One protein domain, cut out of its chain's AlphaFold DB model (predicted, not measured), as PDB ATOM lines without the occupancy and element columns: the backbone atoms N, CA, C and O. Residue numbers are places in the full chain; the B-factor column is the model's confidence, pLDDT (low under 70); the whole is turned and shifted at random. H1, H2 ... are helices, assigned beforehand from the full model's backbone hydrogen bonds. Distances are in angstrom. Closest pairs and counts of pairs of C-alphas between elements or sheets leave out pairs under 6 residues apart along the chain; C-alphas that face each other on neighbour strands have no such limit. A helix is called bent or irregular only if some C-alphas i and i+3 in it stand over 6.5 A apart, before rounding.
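What this domain is: This is residues 114 to 297 of the 297 residues of an uncharacterized protein of Dendrothele bispora (strain CBS 962.96) (UniProt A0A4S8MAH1). A long helical hairpin, H4b and H5 running back along each other, makes the length of the domain, with a head at one end where H2, H3 and H4a pack round the last part of H5. H1 joins this head by residues 116 to 120 alone, and the rest of it leads away from H5. The printed part has 184 residues with five named helices, H1 to H5 in chain order, and no named strand; the class is all helix. The whole is loose, with a radius of gyration of the C-alphas of 21.2 A, and elongated, spanning 71 by 45 by 27 A.

Where its parts are: The longest helix, H5, is residues 253 to 296, 61.5 A from C-alpha 253 at (-42.794, -20.001, 34.511) to C-alpha 296 at (6.662, 5.485, 60.772). It has a kink of 30 degrees near residue 278 and is neither bent nor irregular, but only just: C-alphas 279 and 282 are 6.3 A apart. H4, residues 212 to 248, was assigned as one helix by its hydrogen bonds but is bent, with C-alphas 221 and 224 7.0 A apart. Its arms are H4a, residues 212 to 221, 14.2 A, and H4b, residues 224 to 248, 36.3 A, at a steep tilt of 43 degrees. H3 is residues 189 to 201, 18.4 A; H2 is residues 151 to 161, 16.1 A; H1 is residues 114 to 130, 24.7 A, from C-alpha 114 at (1.682, 15.018, 61.822).

How they stand to each other: H5 is the hub. It forms a helical hairpin with H4b, at a shallow tilt of 28 degrees, opposite ways; their closest C-alphas, of Ala 236 and Arg 270, are 5.4 A apart. H4a touches residues 284 to 295 of H5 at a shallow tilt of 17 degrees, opposite ways, closest at the C-alphas of Gly 212 and Ala 294, 4.8 A. H2 touches residues 284 to 293 of H5 at a shallow tilt of 7 degrees, the same way, closest at the C-alphas of Ala 160 and Tyr 289, 5.1 A. H3 touches residues 282 to 290 of H5 at a steep tilt of 49 degrees, closest at the C-alphas of Ala 190 and Val 283, 5.4 A. H1 touches residues 292 to 296 of H5 at a steep tilt of 66 degrees, closest at the C-alphas of Leu 117 and Ile 295, 6.0 A. H1 and H2 are near each other; H2 and H3 are apart. Every O i to N i+4 pair is within hydrogen-bond range in H1, H2, H3, H4a and H4b; in H5, 38 of 40 are.

The domain as a whole: The C-alphas farthest apart, of Asn 178 and Asp 252, are 72.4 A from each other. The printed part has no cut. The links H1 to H2 and H2 to H3 are long, with 20 and 27 residues. Mean pLDDT of the printed part is 74.9; 51 residues are under 70, among them 125 to 152.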
ATOM      1  N   GLN A 114       2.014  14.854  60.403       81.62
ATOM      2  CA  GLN A 114       1.682  15.018  61.822       81.62
ATOM      3  C   GLN A 114       0.308  14.431  62.154       81.62
ATOM      4  O   GLN A 114       0.175  13.713  63.144       81.62
ATOM      5  N   ALA A 115      -0.692  14.692  61.309       81.81
ATOM      6  CA  ALA A 115      -2.018  14.110  61.460       81.81
ATOM      7  C   ALA A 115      -1.976  12.591  61.242       81.81
ATOM      8  O   ALA A 115      -2.574  11.845  62.011       81.81
ATOM      9  N   ALA A 116      -1.201  12.132  60.256       81.31
ATOM     10  CA  ALA A 116      -1.032  10.717  59.947       81.31
ATOM     11  C   ALA A 116      -0.344   9.926  61.073       81.31
ATOM     12  O   ALA A 116      -0.782   8.829  61.408       81.31
ATOM     13  N   LEU A 117       0.662  10.503  61.736       82.56
ATOM     14  CA  LEU A 117       1.292   9.922  62.926       82.56
ATOM     15  C   LEU A 117       0.299   9.752  64.079       82.56
ATOM     16  O   LEU A 117       0.273   8.701  64.721       82.56
ATOM     17  N   GLN A 118      -0.511  10.779  64.352       80.12
ATOM     18  CA  GLN A 118      -1.534  10.696  65.394       80.12
ATOM     19  C   GLN A 118      -2.584   9.640  65.047       80.12
ATOM     20  O   GLN A 118      -2.938   8.819  65.886       80.12
ATOM     21  N   TRP A 119      -3.001   9.601  63.787       82.88
ATOM     22  CA  TRP A 119      -3.953   8.623  63.284       82.88
ATOM     23  C   TRP A 119      -3.445   7.178  63.409       82.88
ATOM     24  O   TRP A 119      -4.174   6.335  63.924       82.88
ATOM     25  N   VAL A 120      -2.182   6.888  63.058       80.50
ATOM     26  CA  VAL A 120      -1.592   5.547  63.257       80.50
ATOM     27  C   VAL A 120      -1.616   5.160  64.738       80.50
ATOM     28  O   VAL A 120      -1.997   4.039  65.077       80.50
ATOM     29  N   ARG A 121      -1.258   6.088  65.638       78.44
ATOM     30  CA  ARG A 121      -1.309   5.852  67.092       78.44
ATOM     31  C   ARG A 121      -2.725   5.548  67.566       78.44
ATOM     32  O   ARG A 121      -2.905   4.613  68.340       78.44
ATOM     33  N   ASP A 122      -3.713   6.301  67.096       75.44
ATOM     34  CA  ASP A 122      -5.113   6.128  67.482       75.44
ATOM     35  C   ASP A 122      -5.670   4.784  66.994       75.44
ATOM     36  O   ASP A 122      -6.349   4.091  67.755       75.44
ATOM     37  N   VAL A 123      -5.328   4.382  65.763       72.06
ATOM     38  CA  VAL A 123      -5.684   3.081  65.178       72.06
ATOM     39  C   VAL A 123      -5.073   1.936  65.986       72.06
ATOM     40  O   VAL A 123      -5.798   1.055  66.446       72.06
ATOM     41  N   VAL A 124      -3.762   1.971  66.238       71.31
ATOM     42  CA  VAL A 124      -3.069   0.936  67.022       71.31
ATOM     43  C   VAL A 124      -3.613   0.875  68.451       71.31
ATOM     44  O   VAL A 124      -3.937  -0.203  68.947       71.31
ATOM     45  N   ALA A 125      -3.794   2.022  69.109       69.00
ATOM     46  CA  ALA A 125      -4.360   2.084  70.452       69.00
ATOM     47  C   ALA A 125      -5.808   1.579  70.500       69.00
ATOM     48  O   ALA A 125      -6.248   1.057  71.523       69.00
ATOM     49  N   HIS A 126      -6.589   1.763  69.434       68.75
ATOM     50  CA  HIS A 126      -7.929   1.193  69.333       68.75
ATOM     51  C   HIS A 126      -7.874  -0.336  69.252       68.75
ATOM     52  O   HIS A 126      -8.543  -1.002  70.040       68.75
ATOM     53  N   VAL A 127      -7.035  -0.887  68.374       63.56
ATOM     54  CA  VAL A 127      -6.867  -2.338  68.190       63.56
ATOM     55  C   VAL A 127      -6.402  -3.011  69.480       63.56
ATOM     56  O   VAL A 127      -7.029  -3.963  69.942       63.56
ATOM     57  N   LEU A 128      -5.365  -2.467  70.125       61.28
ATOM     58  CA  LEU A 128      -4.831  -3.002  71.383       61.28
ATOM     59  C   LEU A 128      -5.856  -2.967  72.528       61.28
ATOM     60  O   LEU A 128      -5.838  -3.835  73.394       61.28
ATOM     61  N   ARG A 129      -6.773  -1.988  72.540       64.94
ATOM     62  CA  ARG A 129      -7.855  -1.916  73.541       64.94
ATOM     63  C   ARG A 129      -8.965  -2.937  73.302       64.94
ATOM     64  O   ARG A 129      -9.594  -3.362  74.265       64.94
ATOM     65  N   GLN A 130      -9.231  -3.292  72.047       59.00
ATOM     66  CA  GLN A 130     -10.282  -4.248  71.682       59.00
ATOM     67  C   GLN A 130      -9.816  -5.705  71.782       59.00
ATOM     68  O   GLN A 130     -10.649  -6.596  71.922       59.00
ATOM     69  N   SER A 131      -8.504  -5.951  71.776       55.34
ATOM     70  CA  SER A 131      -7.942  -7.297  71.825       55.34
ATOM     71  C   SER A 131      -7.157  -7.570  73.109       55.34
ATOM     72  O   SER A 131      -5.942  -7.370  73.162       55.34
ATOM     73  N   PRO A 132      -7.805  -8.114  74.155       46.97
ATOM     74  CA  PRO A 132      -7.123  -8.507  75.390       46.97
ATOM     75  C   PRO A 132      -6.109  -9.654  75.200       46.97
ATOM     76  O   PRO A 132      -5.417 -10.015  76.150       46.97
ATOM     77  N   ARG A 133      -6.014 -10.241  73.996       46.84
ATOM     78  CA  ARG A 133      -5.056 -11.299  73.621       46.84
ATOM     79  C   ARG A 133      -4.062 -10.878  72.527       46.84
ATOM     80  O   ARG A 133      -3.338 -11.727  72.020       46.84
ATOM     81  N   GLY A 134      -4.018  -9.597  72.155       44.97
ATOM     82  CA  GLY A 134      -3.045  -9.040  71.208       44.97
ATOM     83  C   GLY A 134      -3.419  -9.133  69.722       44.97
ATOM     84  O   GLY A 134      -2.944  -8.317  68.947       44.97
ATOM     85  N   GLY A 135      -4.310 -10.034  69.300       47.06
ATOM     86  CA  GLY A 135      -4.699 -10.165  67.884       47.06
ATOM     87  C   GLY A 135      -5.491  -8.972  67.326       47.06
ATOM     88  O   GLY A 135      -6.117  -8.234  68.075       47.06
ATOM     89  N   TRP A 136      -5.542  -8.797  66.004       49.50
ATOM     90  CA  TRP A 136      -6.485  -7.863  65.369       49.50
ATOM     91  C   TRP A 136      -7.875  -8.504  65.367       49.50
ATOM     92  O   TRP A 136      -8.338  -9.045  64.361       49.50
ATOM     93  N   GLU A 137      -8.506  -8.532  66.537       41.12
ATOM     94  CA  GLU A 137      -9.866  -9.032  66.707       41.12
ATOM     95  C   GLU A 137     -10.852  -7.870  66.585       41.12
ATOM     96  O   GLU A 137     -10.741  -6.829  67.234       41.12
ATOM     97  N   ALA A 138     -11.792  -8.046  65.668       39.25
ATOM     98  CA  ALA A 138     -12.760  -7.045  65.278       39.25
ATOM     99  C   ALA A 138     -13.759  -6.681  66.386       39.25
ATOM    100  O   ALA A 138     -14.286  -7.551  67.080       39.25
ATOM    101  N   SER A 139     -14.150  -5.407  66.436       38.16
ATOM    102  CA  SER A 139     -15.461  -5.024  66.967       38.16
ATOM    103  C   SER A 139     -16.496  -5.180  65.854       38.16
ATOM    104  O   SER A 139     -16.308  -4.660  64.758       38.16
ATOM    105  N   ALA A 140     -17.636  -5.818  66.141       38.75
ATOM    106  CA  ALA A 140     -18.783  -5.891  65.224       38.75
ATOM    107  C   ALA A 140     -19.383  -4.509  64.869       38.75
ATOM    108  O   ALA A 140     -20.269  -4.413  64.020       38.75
ATOM    109  N   TYR A 141     -18.919  -3.448  65.535       42.25
ATOM    110  CA  TYR A 141     -19.351  -2.071  65.353       42.25
ATOM    111  C   TYR A 141     -18.120  -1.157  65.314       42.25
ATOM    112  O   TYR A 141     -17.563  -0.852  66.378       42.25
ATOM    113  N   PRO A 142     -17.659  -0.728  64.126       41.75
ATOM    114  CA  PRO A 142     -16.606   0.269  64.043       41.75
ATOM    115  C   PRO A 142     -17.123   1.628  64.565       41.75
ATOM    116  O   PRO A 142     -18.330   1.896  64.508       41.75
ATOM    117  N   PRO A 143     -16.250   2.495  65.115       41.78
ATOM    118  CA  PRO A 143     -16.645   3.826  65.566       41.78
ATOM    119  C   PRO A 143     -17.290   4.657  64.438       41.78
ATOM    120  O   PRO A 143     -16.942   4.488  63.268       41.78
ATOM    121  N   PRO A 144     -18.194   5.604  64.752       36.78
ATOM    122  CA  PRO A 144     -18.752   6.511  63.750       36.78
ATOM    123  C   PRO A 144     -17.642   7.247  62.980       36.78
ATOM    124  O   PRO A 144     -16.764   7.851  63.592       36.78
ATOM    125  N   GLY A 145     -17.686   7.199  61.645       42.06
ATOM    126  CA  GLY A 145     -16.674   7.795  60.756       42.06
ATOM    127  C   GLY A 145     -15.670   6.799  60.167       42.06
ATOM    128  O   GLY A 145     -14.913   7.160  59.274       42.06
ATOM    129  N   TRP A 146     -15.691   5.544  60.614       38.56
ATOM    130  CA  TRP A 146     -14.883   4.464  60.055       38.56
ATOM    131  C   TRP A 146     -15.710   3.771  58.967       38.56
ATOM    132  O   TRP A 146     -16.640   3.018  59.256       38.56
ATOM    133  N   GLN A 147     -15.452   4.129  57.709       43.56
ATOM    134  CA  GLN A 147     -16.138   3.546  56.557       43.56
ATOM    135  C   GLN A 147     -15.528   2.175  56.230       43.56
ATOM    136  O   GLN A 147     -14.343   1.943  56.445       43.56
ATOM    137  N   HIS A 148     -16.369   1.248  55.769       43.62
ATOM    138  CA  HIS A 148     -16.018  -0.146  55.504       43.62
ATOM    139  C   HIS A 148     -14.799  -0.273  54.575       43.62
ATOM    140  O   HIS A 148     -14.830   0.245  53.463       43.62
ATOM    141  N   MET A 149     -13.762  -0.989  55.014       52.22
ATOM    142  CA  MET A 149     -12.637  -1.407  54.172       52.22
ATOM    143  C   MET A 149     -12.363  -2.893  54.359       52.22
ATOM    144  O   MET A 149     -12.529  -3.420  55.461       52.22
ATOM    145  N   GLU A 150     -12.022  -3.549  53.252       54.72
ATOM    146  CA  GLU A 150     -11.938  -5.003  53.109       54.72
ATOM    147  C   GLU A 150     -10.832  -5.605  54.008       54.72
ATOM    148  O   GLU A 150      -9.828  -4.937  54.280       54.72
ATOM    149  N   PRO A 151     -10.949  -6.875  54.449       53.06
ATOM    150  CA  PRO A 151      -9.985  -7.527  55.350       53.06
ATOM    151  C   PRO A 151      -8.510  -7.441  54.912       53.06
ATOM    152  O   PRO A 151      -7.611  -7.384  55.756       53.06
ATOM    153  N   ASN A 152      -8.253  -7.382  53.602       64.31
ATOM    154  CA  ASN A 152      -6.909  -7.269  53.027       64.31
ATOM    155  C   ASN A 152      -6.204  -5.954  53.410       64.31
ATOM    156  O   ASN A 152      -4.982  -5.921  53.548       64.31
ATOM    157  N   HIS A 153      -6.954  -4.870  53.621       72.25
ATOM    158  CA  HIS A 153      -6.402  -3.548  53.943       72.25
ATOM    159  C   HIS A 153      -5.860  -3.506  55.373       72.25
ATOM    160  O   HIS A 153      -4.783  -2.965  55.624       72.25
ATOM    161  N   ALA A 154      -6.581  -4.131  56.307       66.38
ATOM    162  CA  ALA A 154      -6.160  -4.266  57.699       66.38
ATOM    163  C   ALA A 154      -4.884  -5.110  57.835       66.38
ATOM    164  O   ALA A 154      -3.988  -4.747  58.600       66.38
ATOM    165  N   ALA A 155      -4.777  -6.197  57.063       66.38
ATOM    166  CA  ALA A 155      -3.564  -7.010  56.997       66.38
ATOM    167  C   ALA A 155      -2.365  -6.188  56.497       66.38
ATOM    168  O   ALA A 155      -1.319  -6.190  57.137       66.38
ATOM    169  N   ALA A 156      -2.547  -5.396  55.436       70.50
ATOM    170  CA  ALA A 156      -1.502  -4.524  54.895       70.50
ATOM    171  C   ALA A 156      -0.974  -3.512  55.925       70.50
ATOM    172  O   ALA A 156       0.232  -3.301  56.047       70.50
ATOM    173  N   PHE A 157      -1.878  -2.893  56.692       75.75
ATOM    174  CA  PHE A 157      -1.506  -1.977  57.768       75.75
ATOM    175  C   PHE A 157      -0.725  -2.692  58.872       75.75
ATOM    176  O   PHE A 157       0.299  -2.185  59.324       75.75
ATOM    177  N   ALA A 158      -1.198  -3.862  59.305       71.25
ATOM    178  CA  ALA A 158      -0.532  -4.656  60.328       71.25
ATOM    179  C   ALA A 158       0.878  -5.084  59.900       71.25
ATOM    180  O   ALA A 158       1.824  -4.922  60.671       71.25
ATOM    181  N   ASP A 159       1.026  -5.562  58.665       73.00
ATOM    182  CA  ASP A 159       2.319  -5.933  58.092       73.00
ATOM    183  C   ASP A 159       3.258  -4.723  58.032       73.00
ATOM    184  O   ASP A 159       4.441  -4.832  58.355       73.00
ATOM    185  N   ALA A 160       2.732  -3.540  57.707       79.44
ATOM    186  CA  ALA A 160       3.511  -2.308  57.682       79.44
ATOM    187  C   ALA A 160       3.977  -1.840  59.066       79.44
ATOM    188  O   ALA A 160       4.958  -1.108  59.141       79.44
ATOM    189  N   LEU A 161       3.344  -2.259  60.169       76.12
ATOM    190  CA  LEU A 161       3.878  -2.010  61.519       76.12
ATOM    191  C   LEU A 161       5.135  -2.840  61.808       76.12
ATOM    192  O   LEU A 161       5.943  -2.458  62.654       76.12
ATOM    193  N   LEU A 162       5.287  -3.972  61.118       72.81
ATOM    194  CA  LEU A 162       6.422  -4.887  61.224       72.81
ATOM    195  C   LEU A 162       7.499  -4.596  60.173       72.81
ATOM    196  O   LEU A 162       8.379  -5.428  59.947       72.81
ATOM    197  N   PHE A 163       7.438  -3.429  59.525       72.81
ATOM    198  CA  PHE A 163       8.443  -3.036  58.553       72.81
ATOM    199  C   PHE A 163       9.843  -2.993  59.175       72.81
ATOM    200  O   PHE A 163      10.043  -2.790  60.375       72.81
ATOM    201  N   ARG A 164      10.828  -3.189  58.310       66.69
ATOM    202  CA  ARG A 164      12.244  -3.277  58.646       66.69
ATOM    203  C   ARG A 164      12.767  -2.059  59.418       66.69
ATOM    204  O   ARG A 164      12.675  -0.922  58.960       66.69
ATOM    205  N   GLU A 165      13.376  -2.313  60.577       66.25
ATOM    206  CA  GLU A 165      13.902  -1.268  61.469       66.25
ATOM    207  C   GLU A 165      15.117  -0.528  60.903       66.25
ATOM    208  O   GLU A 165      15.310   0.645  61.223       66.25
ATOM    209  N   ASP A 166      15.904  -1.165  60.032       66.75
ATOM    210  CA  ASP A 166      17.074  -0.551  59.395       66.75
ATOM    211  C   ASP A 166      16.712   0.568  58.400       66.75
ATOM    212  O   ASP A 166      17.580   1.339  57.994       66.75
ATOM    213  N   TYR A 167      15.426   0.714  58.067       66.31
ATOM    214  CA  TYR A 167      14.902   1.792  57.226       66.31
ATOM    215  C   TYR A 167      14.400   3.021  57.993       66.31
ATOM    216  O   TYR A 167      14.047   4.024  57.365       66.31
ATOM    217  N   ARG A 168      14.386   2.999  59.331       64.06
ATOM    218  CA  ARG A 168      13.956   4.163  60.124       64.06
ATOM    219  C   ARG A 168      14.864   5.365  59.867       64.06
ATOM    220  O   ARG A 168      16.081   5.273  59.996       64.06
ATOM    221  N   GLY A 169      14.268   6.498  59.497       64.31
ATOM    222  CA  GLY A 169      14.985   7.708  59.094       64.31
ATOM    223  C   GLY A 169      15.555   7.705  57.669       64.31
ATOM    224  O   GLY A 169      16.101   8.728  57.261       64.31
ATOM    225  N   MET A 170      15.424   6.609  56.905       70.38
ATOM    226  CA  MET A 170      15.889   6.524  55.509       70.38
ATOM    227  C   MET A 170      14.812   6.917  54.498       70.38
ATOM    228  O   MET A 170      15.147   7.438  53.439       70.38
ATOM    229  N   VAL A 171      13.532   6.693  54.820       77.06
ATOM    230  CA  VAL A 171      12.400   7.144  53.999       77.06
ATOM    231  C   VAL A 171      11.995   8.538  54.467       77.06
ATOM    232  O   VAL A 171      11.420   8.689  55.550       77.06
ATOM    233  N   PRO A 172      12.292   9.591  53.697       81.31
ATOM    234  CA  PRO A 172      11.944  10.929  54.111       81.31
ATOM    235  C   PRO A 172      10.473  11.223  53.811       81.31
ATOM    236  O   PRO A 172       9.885  10.718  52.855       81.31
ATOM    237  N   TRP A 173       9.870  12.113  54.599       82.50
ATOM    238  CA  TRP A 173       8.517  12.577  54.292       82.50
ATOM    239  C   TRP A 173       8.471  13.415  53.012       82.50
ATOM    240  O   TRP A 173       7.552  13.280  52.219       82.50
ATOM    241  N   LEU A 174       9.470  14.275  52.817       83.00
ATOM    242  CA  LEU A 174       9.626  15.105  51.627       83.00
ATOM    243  C   LEU A 174      10.748  14.536  50.756       83.00
ATOM    244  O   LEU A 174      11.687  13.954  51.303       83.00
ATOM    245  N   PRO A 175      10.705  14.718  49.430       73.38
ATOM    246  CA  PRO A 175      11.740  14.200  48.546       73.38
ATOM    247  C   PRO A 175      13.122  14.741  48.940       73.38
ATOM    248  O   PRO A 175      13.322  15.952  49.052       73.38
ATOM    249  N   TYR A 176      14.088  13.839  49.133       64.00
ATOM    250  CA  TYR A 176      15.506  14.197  49.198       64.00
ATOM    251  C   TYR A 176      16.121  14.155  47.801       64.00
ATOM    252  O   TYR A 176      15.761  13.333  46.966       64.00
ATOM    253  N   VAL A 177      17.104  15.025  47.567       54.50
ATOM    254  CA  VAL A 177      17.785  15.153  46.265       54.50
ATOM    255  C   VAL A 177      18.724  13.968  45.971       54.50
ATOM    256  O   VAL A 177      19.084  13.758  44.821       54.50
ATOM    257  N   ASN A 178      19.093  13.163  46.976       54.00
ATOM    258  CA  ASN A 178      20.022  12.041  46.821       54.00
ATOM    259  C   ASN A 178      19.432  10.755  47.401       54.00
ATOM    260  O   ASN A 178      19.651  10.436  48.569       54.00
ATOM    261  N   LEU A 179      18.701  10.014  46.574       57.78
ATOM    262  CA  LEU A 179      18.402   8.612  46.840       57.78
ATOM    263  C   LEU A 179      19.618   7.787  46.383       57.78
ATOM    264  O   LEU A 179      20.044   7.945  45.238       57.78
ATOM    265  N   PRO A 180      20.227   6.966  47.258       56.19
ATOM    266  CA  PRO A 180      21.472   6.260  46.943       56.19
ATOM    267  C   PRO A 180      21.298   5.169  45.875       56.19
ATOM    268  O   PRO A 180      22.268   4.831  45.199       56.19
ATOM    269  N   ASP A 181      20.072   4.666  45.687       68.69
ATOM    270  CA  ASP A 181      19.781   3.529  44.819       68.69
ATOM    271  C   ASP A 181      19.009   3.925  43.556       68.69
ATOM    272  O   ASP A 181      18.050   4.698  43.584       68.69
ATOM    273  N   TYR A 182      19.401   3.329  42.427       73.25
ATOM    274  CA  TYR A 182      18.704   3.486  41.155       73.25
ATOM    275  C   TYR A 182      17.286   2.890  41.226       73.25
ATOM    276  O   TYR A 182      17.087   1.746  41.658       73.25
ATOM    277  N   PHE A 183      16.298   3.651  40.750       78.81
ATOM    278  CA  PHE A 183      14.911   3.214  40.631       78.81
ATOM    279  C   PHE A 183      14.375   3.495  39.218       78.81
ATOM    280  O   PHE A 183      14.587   4.600  38.712       78.81
ATOM    281  N   PRO A 184      13.693   2.538  38.559       78.25
ATOM    282  CA  PRO A 184      13.136   2.759  37.228       78.25
ATOM    283  C   PRO A 184      12.059   3.853  37.237       78.25
ATOM    284  O   PRO A 184      11.147   3.832  38.059       78.25
ATOM    285  N   THR A 185      12.134   4.795  36.296       73.38
ATOM    286  CA  THR A 185      11.223   5.953  36.233       73.38
ATOM    287  C   THR A 185       9.942   5.707  35.432       73.38
ATOM    288  O   THR A 185       9.033   6.526  35.485       73.38
ATOM    289  N   GLU A 186       9.857   4.602  34.685       79.56
ATOM    290  CA  GLU A 186       8.769   4.319  33.730       79.56
ATOM    291  C   GLU A 186       7.796   3.225  34.206       79.56
ATOM    292  O   GLU A 186       7.132   2.585  33.394       79.56
ATOM    293  N   LEU A 187       7.705   2.983  35.516       84.06
ATOM    294  CA  LEU A 187       6.771   1.994  36.063       84.06
ATOM    295  C   LEU A 187       5.356   2.562  36.158       84.06
ATOM    296  O   LEU A 187       5.156   3.713  36.558       84.06
ATOM    297  N   ASN A 188       4.360   1.730  35.843       91.06
ATOM    298  CA  ASN A 188       2.978   2.068  36.172       91.06
ATOM    299  C   ASN A 188       2.760   2.009  37.697       91.06
ATOM    300  O   ASN A 188       3.590   1.482  38.434       91.06
ATOM    301  N   LEU A 189       1.643   2.556  38.189       90.88
ATOM    302  CA  LEU A 189       1.400   2.660  39.633       90.88
ATOM    303  C   LEU A 189       1.436   1.303  40.355       90.88
ATOM    304  O   LEU A 189       1.985   1.232  41.448       90.88
ATOM    305  N   ALA A 190       0.886   0.251  39.744       91.12
ATOM    306  CA  ALA A 190       0.837  -1.084  40.333       91.12
ATOM    307  C   ALA A 190       2.229  -1.734  40.414       91.12
ATOM    308  O   ALA A 190       2.586  -2.358  41.410       91.12
ATOM    309  N   GLU A 191       3.043  -1.571  39.371       91.81
ATOM    310  CA  GLU A 191       4.429  -2.045  39.356       91.81
ATOM    311  C   GLU A 191       5.295  -1.262  40.341       91.81
ATOM    312  O   GLU A 191       6.083  -1.846  41.085       91.81
ATOM    313  N   TRP A 192       5.120   0.061  40.369       93.12
ATOM    314  CA  TRP A 192       5.809   0.949  41.293       93.12
ATOM    315  C   TRP A 192       5.482   0.585  42.744       93.12
ATOM    316  O   TRP A 192       6.402   0.387  43.535       93.12
ATOM    317  N   SER A 193       4.197   0.444  43.092       92.75
ATOM    318  CA  SER A 193       3.769   0.166  44.467       92.75
ATOM    319  C   SER A 193       4.309  -1.177  44.939       92.75
ATOM    320  O   SER A 193       4.924  -1.263  46.001       92.75
ATOM    321  N   ARG A 194       4.186  -2.204  44.098       91.44
ATOM    322  CA  ARG A 194       4.648  -3.554  44.409       91.44
ATOM    323  C   ARG A 194       6.156  -3.630  44.609       91.44
ATOM    324  O   ARG A 194       6.617  -4.285  45.542       91.44
ATOM    325  N   GLU A 195       6.935  -2.958  43.765       89.94
ATOM    326  CA  GLU A 195       8.392  -2.941  43.906       89.94
ATOM    327  C   GLU A 195       8.828  -2.205  45.183       89.94
ATOM    328  O   GLU A 195       9.722  -2.675  45.888       89.94
ATOM    329  N   GLN A 196       8.174  -1.093  45.534       89.06
ATOM    330  CA  GLN A 196       8.477  -0.372  46.774       89.06
ATOM    331  C   GLN A 196       8.109  -1.190  48.023       89.06
ATOM    332  O   GLN A 196       8.871  -1.195  48.996       89.06
ATOM    333  N   VAL A 197       6.992  -1.928  48.000       89.62
ATOM    334  CA  VAL A 197       6.614  -2.856  49.083       89.62
ATOM    335  C   VAL A 197       7.670  -3.953  49.223       89.62
ATOM    336  O   VAL A 197       8.187  -4.173  50.319       89.62
ATOM    337  N   ARG A 198       8.068  -4.578  48.107       88.38
ATOM    338  CA  ARG A 198       9.093  -5.633  48.072       88.38
ATOM    339  C   ARG A 198      10.411  -5.170  48.695       88.38
ATOM    340  O   ARG A 198      10.955  -5.862  49.557       88.38
ATOM    341  N   ARG A 199      10.891  -3.981  48.315       85.62
ATOM    342  CA  ARG A 199      12.108  -3.376  48.886       85.62
ATOM    343  C   ARG A 199      11.958  -3.098  50.381       85.62
ATOM    344  O   ARG A 199      12.860  -3.395  51.154       85.62
ATOM    345  N   SER A 200      10.789  -2.629  50.808       84.00
ATOM    346  CA  SER A 200      10.500  -2.356  52.223       84.00
ATOM    347  C   SER A 200      10.460  -3.618  53.103       84.00
ATOM    348  O   SER A 200      10.684  -3.525  54.308       84.00
ATOM    349  N   GLN A 201      10.191  -4.793  52.524       82.31
ATOM    350  CA  GLN A 201      10.077  -6.067  53.246       82.31
ATOM    351  C   GLN A 201      11.365  -6.912  53.217       82.31
ATOM    352  O   GLN A 201      11.643  -7.646  54.166       82.31
ATOM    353  N   THR A 202      12.179  -6.825  52.159       79.19
ATOM    354  CA  THR A 202      13.200  -7.855  51.865       79.19
ATOM    355  C   THR A 202      14.601  -7.496  52.362       79.19
ATOM    356  O   THR A 202      15.320  -6.762  51.688       79.19
ATOM    357  N   VAL A 203      15.007  -8.033  53.524       70.50
ATOM    358  CA  VAL A 203      16.315  -7.768  54.170       70.50
ATOM    359  C   VAL A 203      17.504  -8.032  53.241       70.50
ATOM    360  O   VAL A 203      17.610  -9.102  52.651       70.50
ATOM    361  N   GLY A 204      18.430  -7.069  53.155       66.88
ATOM    362  CA  GLY A 204      19.670  -7.193  52.374       66.88
ATOM    363  C   GLY A 204      19.567  -6.789  50.898       66.88
ATOM    364  O   GLY A 204      20.558  -6.903  50.178       66.88
ATOM    365  N   GLU A 205      18.408  -6.304  50.448       74.25
ATOM    366  CA  GLU A 205      18.219  -5.741  49.107       74.25
ATOM    367  C   GLU A 205      18.311  -4.202  49.055       74.25
ATOM    368  O   GLU A 205      18.572  -3.541  50.062       74.25
ATOM    369  N   LEU A 206      18.096  -3.645  47.852       79.69
ATOM    370  CA  LEU A 206      18.009  -2.208  47.576       79.69
ATOM    371  C   LEU A 206      17.015  -1.511  48.509       79.69
ATOM    372  O   LEU A 206      15.942  -2.036  48.812       79.69
ATOM    373  N   TYR A 207      17.357  -0.291  48.906       78.75
ATOM    374  CA  TYR A 207      16.506   0.546  49.734       78.75
ATOM    375  C   TYR A 207      15.259   0.989  48.948       78.75
ATOM    376  O   TYR A 207      15.321   1.196  47.723       78.75
ATOM    377  N   PRO A 208      14.106   1.135  49.628       83.06
ATOM    378  CA  PRO A 208      12.966   1.826  49.050       83.06
ATOM    379  C   PRO A 208      13.356   3.266  48.708       83.06
ATOM    380  O   PRO A 208      14.144   3.898  49.411       83.06
ATOM    381  N   THR A 209      12.805   3.780  47.612       86.44
ATOM    382  CA  THR A 209      13.183   5.094  47.067       86.44
ATOM    383  C   THR A 209      12.051   6.114  47.086       86.44
ATOM    384  O   THR A 209      12.216   7.226  46.594       86.44
ATOM    385  N   PHE A 210      10.900   5.748  47.647       87.38
ATOM    386  CA  PHE A 210       9.751   6.638  47.755       87.38
ATOM    387  C   PHE A 210       9.919   7.656  48.888       87.38
ATOM    388  O   PHE A 210      10.716   7.474  49.811       87.38
ATOM    389  N   CYS A 211       9.116   8.717  48.846       87.56
ATOM    390  CA  CYS A 211       8.929   9.631  49.972       87.56
ATOM    391  C   CYS A 211       7.463   9.676  50.413       87.56
ATOM    392  O   CYS A 211       6.559   9.317  49.654       87.56
ATOM    393  N   GLY A 212       7.214  10.130  51.643       87.25
ATOM    394  CA  GLY A 212       5.857  10.184  52.195       87.25
ATOM    395  C   GLY A 212       4.889  11.026  51.367       87.25
ATOM    396  O   GLY A 212       3.782  10.572  51.090       87.25
ATOM    397  N   SER A 213       5.324  12.194  50.892       88.06
ATOM    398  CA  SER A 213       4.513  13.063  50.034       88.06
ATOM    399  C   SER A 213       4.204  12.443  48.671       88.06
ATOM    400  O   SER A 213       3.135  12.685  48.129       88.06
ATOM    401  N   GLU A 214       5.108  11.628  48.115       90.81
ATOM    402  CA  GLU A 214       4.855  10.915  46.853       90.81
ATOM    403  C   GLU A 214       3.801   9.817  47.039       90.81
ATOM    404  O   GLU A 214       2.902   9.673  46.211       90.81
ATOM    405  N   VAL A 215       3.891   9.042  48.126       90.56
ATOM    406  CA  VAL A 215       2.889   8.012  48.443       90.56
ATOM    407  C   VAL A 215       1.529   8.655  48.704       90.56
ATOM    408  O   VAL A 215       0.515   8.156  48.220       90.56
ATOM    409  N   GLU A 216       1.506   9.767  49.437       89.12
ATOM    410  CA  GLU A 216       0.303  10.554  49.704       89.12
ATOM    411  C   GLU A 216      -0.339  11.068  48.411       89.12
ATOM    412  O   GLU A 216      -1.514  10.790  48.182       89.12
ATOM    413  N   GLU A 217       0.431  11.696  47.517       89.88
ATOM    414  CA  GLU A 217      -0.055  12.169  46.215       89.88
ATOM    415  C   GLU A 217      -0.639  11.023  45.373       89.88
ATOM    416  O   GLU A 217      -1.741  11.128  44.827       89.88
ATOM    417  N   LYS A 218       0.074   9.891  45.289       91.50
ATOM    418  CA  LYS A 218      -0.394   8.713  44.543       91.50
ATOM    419  C   LYS A 218      -1.666   8.127  45.149       91.50
ATOM    420  O   LYS A 218      -2.572   7.752  44.403       91.50
ATOM    421  N   ARG A 219      -1.757   8.068  46.480       89.56
ATOM    422  CA  ARG A 219      -2.956   7.620  47.196       89.56
ATOM    423  C   ARG A 219      -4.125   8.555  46.910       89.56
ATOM    424  O   ARG A 219      -5.158   8.073  46.467       89.56
ATOM    425  N   GLU A 220      -3.967   9.862  47.091       87.44
ATOM    426  CA  GLU A 220      -5.022  10.855  46.840       87.44
ATOM    427  C   GLU A 220      -5.530  10.824  45.394       87.44
ATOM    428  O   GLU A 220      -6.733  10.931  45.158       87.44
ATOM    429  N   ALA A 221      -4.639  10.612  44.423       89.06
ATOM    430  CA  ALA A 221      -5.019  10.488  43.021       89.06
ATOM    431  C   ALA A 221      -5.766   9.176  42.714       89.06
ATOM    432  O   ALA A 221      -6.703   9.159  41.911       89.06
ATOM    433  N   TYR A 222      -5.358   8.061  43.328       87.94
ATOM    434  CA  TYR A 222      -5.885   6.731  43.008       87.94
ATOM    435  C   TYR A 222      -7.163   6.376  43.781       87.94
ATOM    436  O   TYR A 222      -8.075   5.746  43.235       87.94
ATOM    437  N   TRP A 223      -7.253   6.813  45.037       84.69
ATOM    438  CA  TRP A 223      -8.292   6.418  45.989       84.69
ATOM    439  C   TRP A 223      -9.725   6.679  45.512       84.69
ATOM    440  O   TRP A 223     -10.529   5.748  45.565       84.69
ATOM    441  N   PRO A 224     -10.073   7.862  44.958       81.81
ATOM    442  CA  PRO A 224     -11.438   8.115  44.497       81.81
ATOM    443  C   PRO A 224     -11.876   7.142  43.398       81.81
ATOM    444  O   PRO A 224     -13.028   6.711  43.367       81.81
ATOM    445  N   THR A 225     -10.947   6.760  42.515       86.12
ATOM    446  CA  THR A 225     -11.212   5.816  41.423       86.12
ATOM    447  C   THR A 225     -11.465   4.413  41.968       86.12
ATOM    448  O   THR A 225     -12.409   3.750  41.538       86.12
ATOM    449  N   ALA A 226     -10.663   3.970  42.941       82.75
ATOM    450  CA  ALA A 226     -10.852   2.681  43.603       82.75
ATOM    451  C   ALA A 226     -12.187   2.625  44.362       82.75
ATOM    452  O   ALA A 226     -12.964   1.692  44.163       82.75
ATOM    453  N   CYS A 227     -12.512   3.658  45.147       79.75
ATOM    454  CA  CYS A 227     -13.784   3.746  45.866       79.75
ATOM    455  C   CYS A 227     -14.993   3.735  44.920       79.75
ATOM    456  O   CYS A 227     -15.981   3.056  45.195       79.75
ATOM    457  N   ALA A 228     -14.922   4.449  43.792       79.00
ATOM    458  CA  ALA A 228     -15.988   4.438  42.794       79.00
ATOM    459  C   ALA A 228     -16.209   3.031  42.217       79.00
ATOM    460  O   ALA A 228     -17.352   2.593  42.087       79.00
ATOM    461  N   LYS A 229     -15.129   2.293  41.927       83.25
ATOM    462  CA  LYS A 229     -15.223   0.921  41.413       83.25
ATOM    463  C   LYS A 229     -15.731  -0.085  42.432       83.25
ATOM    464  O   LYS A 229     -16.568  -0.913  42.078       83.25
ATOM    465  N   HIS A 230     -15.320   0.026  43.692       79.00
ATOM    466  CA  HIS A 230     -15.905  -0.778  44.766       79.00
ATOM    467  C   HIS A 230     -17.406  -0.507  44.918       79.00
ATOM    468  O   HIS A 230     -18.200  -1.441  44.985       79.00
ATOM    469  N   ALA A 231     -17.828   0.762  44.863       76.31
ATOM    470  CA  ALA A 231     -19.242   1.121  44.930       76.31
ATOM    471  C   ALA A 231     -20.062   0.545  43.756       76.31
ATOM    472  O   ALA A 231     -21.176   0.061  43.969       76.31
ATOM    473  N   GLU A 232     -19.515   0.553  42.531       81.56
ATOM    474  CA  GLU A 232     -20.129  -0.111  41.369       81.56
ATOM    475  C   GLU A 232     -20.299  -1.623  41.605       81.56
ATOM    476  O   GLU A 232     -21.379  -2.166  41.351       81.56
ATOM    477  N   LEU A 233     -19.267  -2.298  42.128       76.12
ATOM    478  CA  LEU A 233     -19.311  -3.727  42.450       76.12
ATOM    479  C   LEU A 233     -20.387  -4.032  43.501       76.12
ATOM    480  O   LEU A 233     -21.228  -4.904  43.281       76.12
ATOM    481  N   VAL A 234     -20.424  -3.268  44.595       73.94
ATOM    482  CA  VAL A 234     -21.417  -3.430  45.668       73.94
ATOM    483  C   VAL A 234     -22.845  -3.267  45.134       73.94
ATOM    484  O   VAL A 234     -23.745  -4.027  45.503       73.94
ATOM    485  N   GLU A 235     -23.095  -2.304  44.243       76.56
ATOM    486  CA  GLU A 235     -24.417  -2.158  43.624       76.56
ATOM    487  C   GLU A 235     -24.762  -3.309  42.670       76.56
ATOM    488  O   GLU A 235     -25.915  -3.761  42.649       76.56
ATOM    489  N   ALA A 236     -23.785  -3.834  41.929       70.81
ATOM    490  CA  ALA A 236     -23.977  -5.007  41.084       70.81
ATOM    491  C   ALA A 236     -24.312  -6.261  41.915       70.81
ATOM    492  O   ALA A 236     -25.251  -6.990  41.585       70.81
ATOM    493  N   GLU A 237     -23.634  -6.484  43.041       73.25
ATOM    494  CA  GLU A 237     -23.931  -7.576  43.978       73.25
ATOM    495  C   GLU A 237     -25.329  -7.454  44.596       73.25
ATOM    496  O   GLU A 237     -26.085  -8.432  44.677       73.25
ATOM    497  N   ARG A 238     -25.722  -6.232  44.978       73.00
ATOM    498  CA  ARG A 238     -27.089  -5.942  45.432       73.00
ATOM    499  C   ARG A 238     -28.105  -6.238  44.334       73.00
ATOM    500  O   ARG A 238     -29.165  -6.791  44.625       73.00
ATOM    501  N   ALA A 239     -27.813  -5.897  43.079       74.00
ATOM    502  CA  ALA A 239     -28.694  -6.177  41.948       74.00
ATOM    503  C   ALA A 239     -28.868  -7.684  41.703       74.00
ATOM    504  O   ALA A 239     -30.007  -8.138  41.576       74.00
ATOM    505  N   VAL A 240     -27.778  -8.458  41.722       68.12
ATOM    506  CA  VAL A 240     -27.805  -9.929  41.629       68.12
ATOM    507  C   VAL A 240     -28.643 -10.520  42.760       68.12
ATOM    508  O   VAL A 240     -29.549 -11.314  42.509       68.12
ATOM    509  N   SER A 241     -28.412 -10.071  43.995       63.72
ATOM    510  CA  SER A 241     -29.167 -10.523  45.166       63.72
ATOM    511  C   SER A 241     -30.665 -10.235  45.021       63.72
ATOM    512  O   SER A 241     -31.492 -11.121  45.233       63.72
ATOM    513  N   ARG A 242     -31.036  -9.017  44.598       72.12
ATOM    514  CA  ARG A 242     -32.438  -8.637  44.343       72.12
ATOM    515  C   ARG A 242     -33.086  -9.531  43.283       72.12
ATOM    516  O   ARG A 242     -34.193 -10.016  43.501       72.12
ATOM    517  N   LEU A 243     -32.407  -9.778  42.162       68.56
ATOM    518  CA  LEU A 243     -32.919 -10.625  41.077       68.56
ATOM    519  C   LEU A 243     -33.063 -12.088  41.506       68.56
ATOM    520  O   LEU A 243     -34.063 -12.725  41.174       68.56
ATOM    521  N   PHE A 244     -32.112 -12.608  42.285       66.69
ATOM    522  CA  PHE A 244     -32.182 -13.953  42.853       66.69
ATOM    523  C   PHE A 244     -33.418 -14.128  43.744       66.69
ATOM    524  O   PHE A 244     -34.160 -15.105  43.594       66.69
ATOM    525  N   TRP A 245     -33.678 -13.163  44.632       64.50
ATOM    526  CA  TRP A 245     -34.863 -13.174  45.491       64.50
ATOM    527  C   TRP A 245     -36.160 -13.069  44.688       64.50
ATOM    528  O   TRP A 245     -37.071 -13.866  44.909       64.50
ATOM    529  N   SER A 246     -36.233 -12.153  43.719       71.12
ATOM    530  CA  SER A 246     -37.407 -12.010  42.847       71.12
ATOM    531  C   SER A 246     -37.705 -13.296  42.077       71.12
ATOM    532  O   SER A 246     -38.843 -13.750  42.064       71.12
ATOM    533  N   ARG A 247     -36.680 -13.939  41.499       77.50
ATOM    534  CA  ARG A 247     -36.819 -15.217  40.783       77.50
ATOM    535  C   ARG A 247     -37.309 -16.343  41.690       77.50
ATOM    536  O   ARG A 247     -38.104 -17.173  41.257       77.50
ATOM    537  N   SER A 248     -36.799 -16.409  42.918       65.69
ATOM    538  CA  SER A 248     -37.134 -17.479  43.868       65.69
ATOM    539  C   SER A 248     -38.587 -17.406  44.339       65.69
ATOM    540  O   SER A 248     -39.177 -18.440  44.641       65.69
ATOM    541  N   ASN A 249     -39.162 -16.202  44.348       80.44
ATOM    542  CA  ASN A 249     -40.545 -15.946  44.744       80.44
ATOM    543  C   ASN A 249     -41.523 -15.902  43.553       80.44
ATOM    544  O   ASN A 249     -42.706 -15.632  43.758       80.44
ATOM    545  N   GLU A 250     -41.051 -16.145  42.326       88.00
ATOM    546  CA  GLU A 250     -41.876 -16.087  41.120       88.00
ATOM    547  C   GLU A 250     -42.529 -17.441  40.803       88.00
ATOM    548  O   GLU A 250     -41.866 -18.485  40.736       88.00
ATOM    549  N   ASN A 251     -43.841 -17.397  40.570       88.62
ATOM    550  CA  ASN A 251     -44.682 -18.559  40.298       88.62
ATOM    551  C   ASN A 251     -44.994 -18.720  38.805       88.62
ATOM    552  O   ASN A 251     -45.257 -19.840  38.367       88.62
ATOM    553  N   ASP A 252     -44.958 -17.638  38.019       93.62
ATOM    554  CA  ASP A 252     -45.146 -17.710  36.570       93.62
ATOM    555  C   ASP A 252     -43.879 -18.264  35.884       93.62
ATOM    556  O   ASP A 252     -42.815 -17.639  35.960       93.62
ATOM    557  N   PRO A 253     -43.950 -19.416  35.186       85.56
ATOM    558  CA  PRO A 253     -42.794 -20.001  34.511       85.56
ATOM    559  C   PRO A 253     -42.194 -19.097  33.426       85.56
ATOM    560  O   PRO A 253     -40.977 -19.126  33.232       85.56
ATOM    561  N   THR A 254     -43.000 -18.288  32.732       91.38
ATOM    562  CA  THR A 254     -42.498 -17.396  31.677       91.38
ATOM    563  C   THR A 254     -41.729 -16.224  32.281       91.38
ATOM    564  O   THR A 254     -40.593 -15.962  31.879       91.38
ATOM    565  N   HIS A 255     -42.286 -15.573  33.302       88.25
ATOM    566  CA  HIS A 255     -41.593 -14.498  34.012       88.25
ATOM    567  C   HIS A 255     -40.361 -15.001  34.785       88.25
ATOM    568  O   HIS A 255     -39.316 -14.352  34.802       88.25
ATOM    569  N   ARG A 256     -40.413 -16.213  35.348       75.44
ATOM    570  CA  ARG A 256     -39.263 -16.849  36.005       75.44
ATOM    571  C   ARG A 256     -38.113 -17.142  35.037       75.44
ATOM    572  O   ARG A 256     -36.946 -17.050  35.436       75.44
ATOM    573  N   ALA A 257     -38.410 -17.494  33.786       74.44
ATOM    574  CA  ALA A 257     -37.400 -17.669  32.745       74.44
ATOM    575  C   ALA A 257     -36.737 -16.330  32.372       74.44
ATOM    576  O   ALA A 257     -35.509 -16.259  32.335       74.44
ATOM    577  N   ASP A 258     -37.519 -15.255  32.212       88.81
ATOM    578  CA  ASP A 258     -36.992 -13.896  31.995       88.81
ATOM    579  C   ASP A 258     -36.065 -13.445  33.139       88.81
ATOM    580  O   ASP A 258     -34.922 -13.044  32.913       88.81
ATOM    581  N   LEU A 259     -36.499 -13.621  34.394       71.19
ATOM    582  CA  LEU A 259     -35.684 -13.315  35.574       71.19
ATOM    583  C   LEU A 259     -34.397 -14.146  35.640       71.19
ATOM    584  O   LEU A 259     -33.393 -13.669  36.165       71.19
ATOM    585  N   SER A 260     -34.401 -15.373  35.109       74.25
ATOM    586  CA  SER A 260     -33.200 -16.213  35.037       74.25
ATOM    587  C   SER A 260     -32.182 -15.653  34.040       74.25
ATOM    588  O   SER A 260     -31.002 -15.566  34.375       74.25
ATOM    589  N   ASN A 261     -32.634 -15.203  32.865       78.88
ATOM    590  CA  ASN A 261     -31.766 -14.565  31.871       78.88
ATOM    591  C   ASN A 261     -31.167 -13.260  32.414       78.88
ATOM    592  O   ASN A 261     -29.954 -13.062  32.372       78.88
ATOM    593  N   ARG A 262     -31.996 -12.410  33.030       77.94
ATOM    594  CA  ARG A 262     -31.548 -11.149  33.643       77.94
ATOM    595  C   ARG A 262     -30.579 -11.366  34.805       77.94
ATOM    596  O   ARG A 262     -29.643 -10.590  34.978       77.94
ATOM    597  N   LEU A 263     -30.786 -12.414  35.606       68.19
ATOM    598  CA  LEU A 263     -29.859 -12.800  36.672       68.19
ATOM    599  C   LEU A 263     -28.500 -13.224  36.101       68.19
ATOM    600  O   LEU A 263     -27.472 -12.836  36.651       68.19
ATOM    601  N   GLN A 264     -28.488 -13.983  35.001       72.81
ATOM    602  CA  GLN A 264     -27.256 -14.394  34.326       72.81
ATOM    603  C   GLN A 264     -26.478 -13.179  33.804       72.81
ATOM    604  O   GLN A 264     -25.281 -13.065  34.059       72.81
ATOM    605  N   GLU A 265     -27.154 -12.241  33.135       80.62
ATOM    606  CA  GLU A 265     -26.542 -10.998  32.648       80.62
ATOM    607  C   GLU A 265     -25.971 -10.152  33.795       80.62
ATOM    608  O   GLU A 265     -24.817  -9.722  33.734       80.62
ATOM    609  N   ALA A 266     -26.741  -9.967  34.872       72.69
ATOM    610  CA  ALA A 266     -26.296  -9.225  36.049       72.69
ATOM    611  C   ALA A 266     -25.091  -9.891  36.735       72.69
ATOM    612  O   ALA A 266     -24.165  -9.201  37.158       72.69
ATOM    613  N   ASN A 267     -25.070 -11.226  36.815       69.88
ATOM    614  CA  ASN A 267     -23.953 -11.961  37.402       69.88
ATOM    615  C   ASN A 267     -22.691 -11.887  36.529       69.88
ATOM    616  O   ASN A 267     -21.597 -11.704  37.057       69.88
ATOM    617  N   ASN A 268     -22.832 -11.955  35.202       74.25
ATOM    618  CA  ASN A 268     -21.716 -11.749  34.276       74.25
ATOM    619  C   ASN A 268     -21.130 -10.336  34.418       74.25
ATOM    620  O   ASN A 268     -19.914 -10.170  34.458       74.25
ATOM    621  N   HIS A 269     -21.984  -9.315  34.542       80.19
ATOM    622  CA  HIS A 269     -21.538  -7.944  34.782       80.19
ATOM    623  C   HIS A 269     -20.799  -7.800  36.124       80.19
ATOM    624  O   HIS A 269     -19.707  -7.234  36.166       80.19
ATOM    625  N   ARG A 270     -21.347  -8.376  37.203       83.25
ATOM    626  CA  ARG A 270     -20.715  -8.417  38.533       83.25
ATOM    627  C   ARG A 270     -19.360  -9.126  38.513       83.25
ATOM    628  O   ARG A 270     -18.442  -8.684  39.195       83.25
ATOM    629  N   TRP A 271     -19.215 -10.189  37.721       72.44
ATOM    630  CA  TRP A 271     -17.938 -10.887  37.550       72.44
ATOM    631  C   TRP A 271     -16.862  -9.985  36.932       72.44
ATOM    632  O   TRP A 271     -15.761  -9.898  37.462       72.44
ATOM    633  N   VAL A 272     -17.188  -9.264  35.854       83.00
ATOM    634  CA  VAL A 272     -16.245  -8.322  35.222       83.00
ATOM    635  C   VAL A 272     -15.828  -7.216  36.196       83.00
ATOM    636  O   VAL A 272     -14.654  -6.854  36.252       83.00
ATOM    637  N   LEU A 273     -16.770  -6.692  36.986       76.31
ATOM    638  CA  LEU A 273     -16.468  -5.695  38.016       76.31
ATOM    639  C   LEU A 273     -15.579  -6.257  39.132       76.31
ATOM    640  O   LEU A 273     -14.720  -5.533  39.624       76.31
ATOM    641  N   GLN A 274     -15.733  -7.534  39.494       79.69
ATOM    642  CA  GLN A 274     -14.841  -8.191  40.449       79.69
ATOM    643  C   GLN A 274     -13.409  -8.244  39.925       79.69
ATOM    644  O   GLN A 274     -12.498  -7.857  40.639       79.69
ATOM    645  N   GLU A 275     -13.202  -8.683  38.681       82.88
ATOM    646  CA  GLU A 275     -11.855  -8.762  38.102       82.88
ATOM    647  C   GLU A 275     -11.181  -7.382  38.058       82.88
ATOM    648  O   GLU A 275      -9.984  -7.257  38.323       82.88
ATOM    649  N   GLN A 276     -11.956  -6.334  37.763       87.00
ATOM    650  CA  GLN A 276     -11.478  -4.952  37.817       87.00
ATOM    651  C   GLN A 276     -11.141  -4.524  39.246       87.00
ATOM    652  O   GLN A 276     -10.090  -3.927  39.458       87.00
ATOM    653  N   TRP A 277     -12.001  -4.834  40.218       85.31
ATOM    654  CA  TRP A 277     -11.754  -4.529  41.623       85.31
ATOM    655  C   TRP A 277     -10.525  -5.262  42.154       85.31
ATOM    656  O   TRP A 277      -9.666  -4.613  42.729       85.31
ATOM    657  N   ASP A 278     -10.365  -6.559  41.899       83.06
ATOM    658  CA  ASP A 278      -9.208  -7.345  42.346       83.06
ATOM    659  C   ASP A 278      -7.890  -6.772  41.779       83.06
ATOM    660  O   ASP A 278      -6.852  -6.715  42.451       83.06
ATOM    661  N   ALA A 279      -7.928  -6.274  40.538       86.00
ATOM    662  CA  ALA A 279      -6.811  -5.569  39.919       86.00
ATOM    663  C   ALA A 279      -6.546  -4.177  40.524       86.00
ATOM    664  O   ALA A 279      -5.457  -3.646  40.350       86.00
ATOM    665  N   MET A 280      -7.495  -3.573  41.233       87.31
ATOM    666  CA  MET A 280      -7.294  -2.305  41.939       87.31
ATOM    667  C   MET A 280      -6.964  -2.509  43.419       87.31
ATOM    668  O   MET A 280      -6.154  -1.767  43.971       87.31
ATOM    669  N   ASP A 281      -7.537  -3.536  44.046       85.19
ATOM    670  CA  ASP A 281      -7.416  -3.839  45.472       85.19
ATOM    671  C   ASP A 281      -5.958  -4.057  45.868       85.19
ATOM    672  O   ASP A 281      -5.498  -3.502  46.859       85.19
ATOM    673  N   HIS A 282      -5.178  -4.762  45.044       86.31
ATOM    674  CA  HIS A 282      -3.759  -4.953  45.341       86.31
ATOM    675  C   HIS A 282      -2.963  -3.638  45.344       86.31
ATOM    676  O   HIS A 282      -2.043  -3.488  46.142       86.31
ATOM    677  N   VAL A 283      -3.323  -2.667  44.495       90.19
ATOM    678  CA  VAL A 283      -2.679  -1.343  44.482       90.19
ATOM    679  C   VAL A 283      -3.072  -0.562  45.731       90.19
ATOM    680  O   VAL A 283      -2.232   0.091  46.343       90.19
ATOM    681  N   VAL A 284      -4.342  -0.649  46.139       86.69
ATOM    682  CA  VAL A 284      -4.842  -0.051  47.385       86.69
ATOM    683  C   VAL A 284      -4.095  -0.620  48.594       86.69
ATOM    684  O   VAL A 284      -3.573   0.146  49.401       86.69
ATOM    685  N   VAL A 285      -3.984  -1.947  48.682       86.31
ATOM    686  CA  VAL A 285      -3.226  -2.680  49.709       86.31
ATOM    687  C   VAL A 285      -1.774  -2.204  49.771       86.31
ATOM    688  O   VAL A 285      -1.303  -1.818  50.844       86.31
ATOM    689  N   ASP A 286      -1.085  -2.155  48.630       91.88
ATOM    690  CA  ASP A 286       0.307  -1.707  48.567       91.88
ATOM    691  C   ASP A 286       0.445  -0.237  49.011       91.88
ATOM    692  O   ASP A 286       1.343   0.107  49.778       91.88
ATOM    693  N   LEU A 287      -0.462   0.651  48.583       90.94
ATOM    694  CA  LEU A 287      -0.442   2.067  48.965       90.94
ATOM    695  C   LEU A 287      -0.736   2.289  50.454       90.94
ATOM    696  O   LEU A 287      -0.160   3.204  51.050       90.94
ATOM    697  N   ILE A 288      -1.591   1.468  51.070       87.00
ATOM    698  CA  ILE A 288      -1.817   1.478  52.524       87.00
ATOM    699  C   ILE A 288      -0.529   1.090  53.243       87.00
ATOM    700  O   ILE A 288      -0.089   1.823  54.132       87.00
ATOM    701  N   TYR A 289       0.105  -0.010  52.825       88.88
ATOM    702  CA  TYR A 289       1.368  -0.465  53.401       88.88
ATOM    703  C   TYR A 289       2.432   0.640  53.323       88.88
ATOM    704  O   TYR A 289       2.989   1.056  54.341       88.88
ATOM    705  N   LEU A 290       2.661   1.189  52.126       90.69
ATOM    706  CA  LEU A 290       3.658   2.239  51.898       90.69
ATOM    707  C   LEU A 290       3.342   3.525  52.666       90.69
ATOM    708  O   LEU A 290       4.262   4.187  53.147       90.69
ATOM    709  N   SER A 291       2.058   3.870  52.823       89.50
ATOM    710  CA  SER A 291       1.644   5.038  53.609       89.50
ATOM    711  C   SER A 291       2.073   4.881  55.065       89.50
ATOM    712  O   SER A 291       2.668   5.791  55.633       89.50
ATOM    713  N   VAL A 292       1.815   3.718  55.667       86.75
ATOM    714  CA  VAL A 292       2.191   3.440  57.062       86.75
ATOM    715  C   VAL A 292       3.710   3.426  57.227       86.75
ATOM    716  O   VAL A 292       4.217   4.059  58.153       86.75
ATOM    717  N   VAL A 293       4.447   2.804  56.300       86.81
ATOM    718  CA  VAL A 293       5.920   2.823  56.313       86.81
ATOM    719  C   VAL A 293       6.461   4.254  56.237       86.81
ATOM    720  O   VAL A 293       7.320   4.619  57.038       86.81
ATOM    721  N   ALA A 294       5.935   5.094  55.340       87.38
ATOM    722  CA  ALA A 294       6.336   6.500  55.222       87.38
ATOM    723  C   ALA A 294       6.078   7.314  56.499       87.38
ATOM    724  O   ALA A 294       6.839   8.219  56.833       87.38
ATOM    725  N   ILE A 295       4.971   7.028  57.187       84.88
ATOM    726  CA  ILE A 295       4.585   7.715  58.422       84.88
ATOM    727  C   ILE A 295       5.531   7.337  59.566       84.88
ATOM    728  O   ILE A 295       5.912   8.206  60.350       84.88
ATOM    729  N   LEU A 296       5.883   6.051  59.668       81.38
ATOM    730  CA  LEU A 296       6.662   5.485  60.772       81.38
ATOM    731  C   LEU A 296       8.183   5.607  60.608       81.38
ATOM    732  O   LEU A 296       8.908   5.386  61.584       81.38
ATOM    733  N   SER A 297       8.652   5.931  59.403       77.81
ATOM    734  CA  SER A 297      10.062   6.203  59.100       77.81
ATOM    735  C   SER A 297      10.501   7.584  59.579       77.81
ATOM    736  O   SER A 297      11.677   7.684  59.994       77.81
TER     737      SER A 297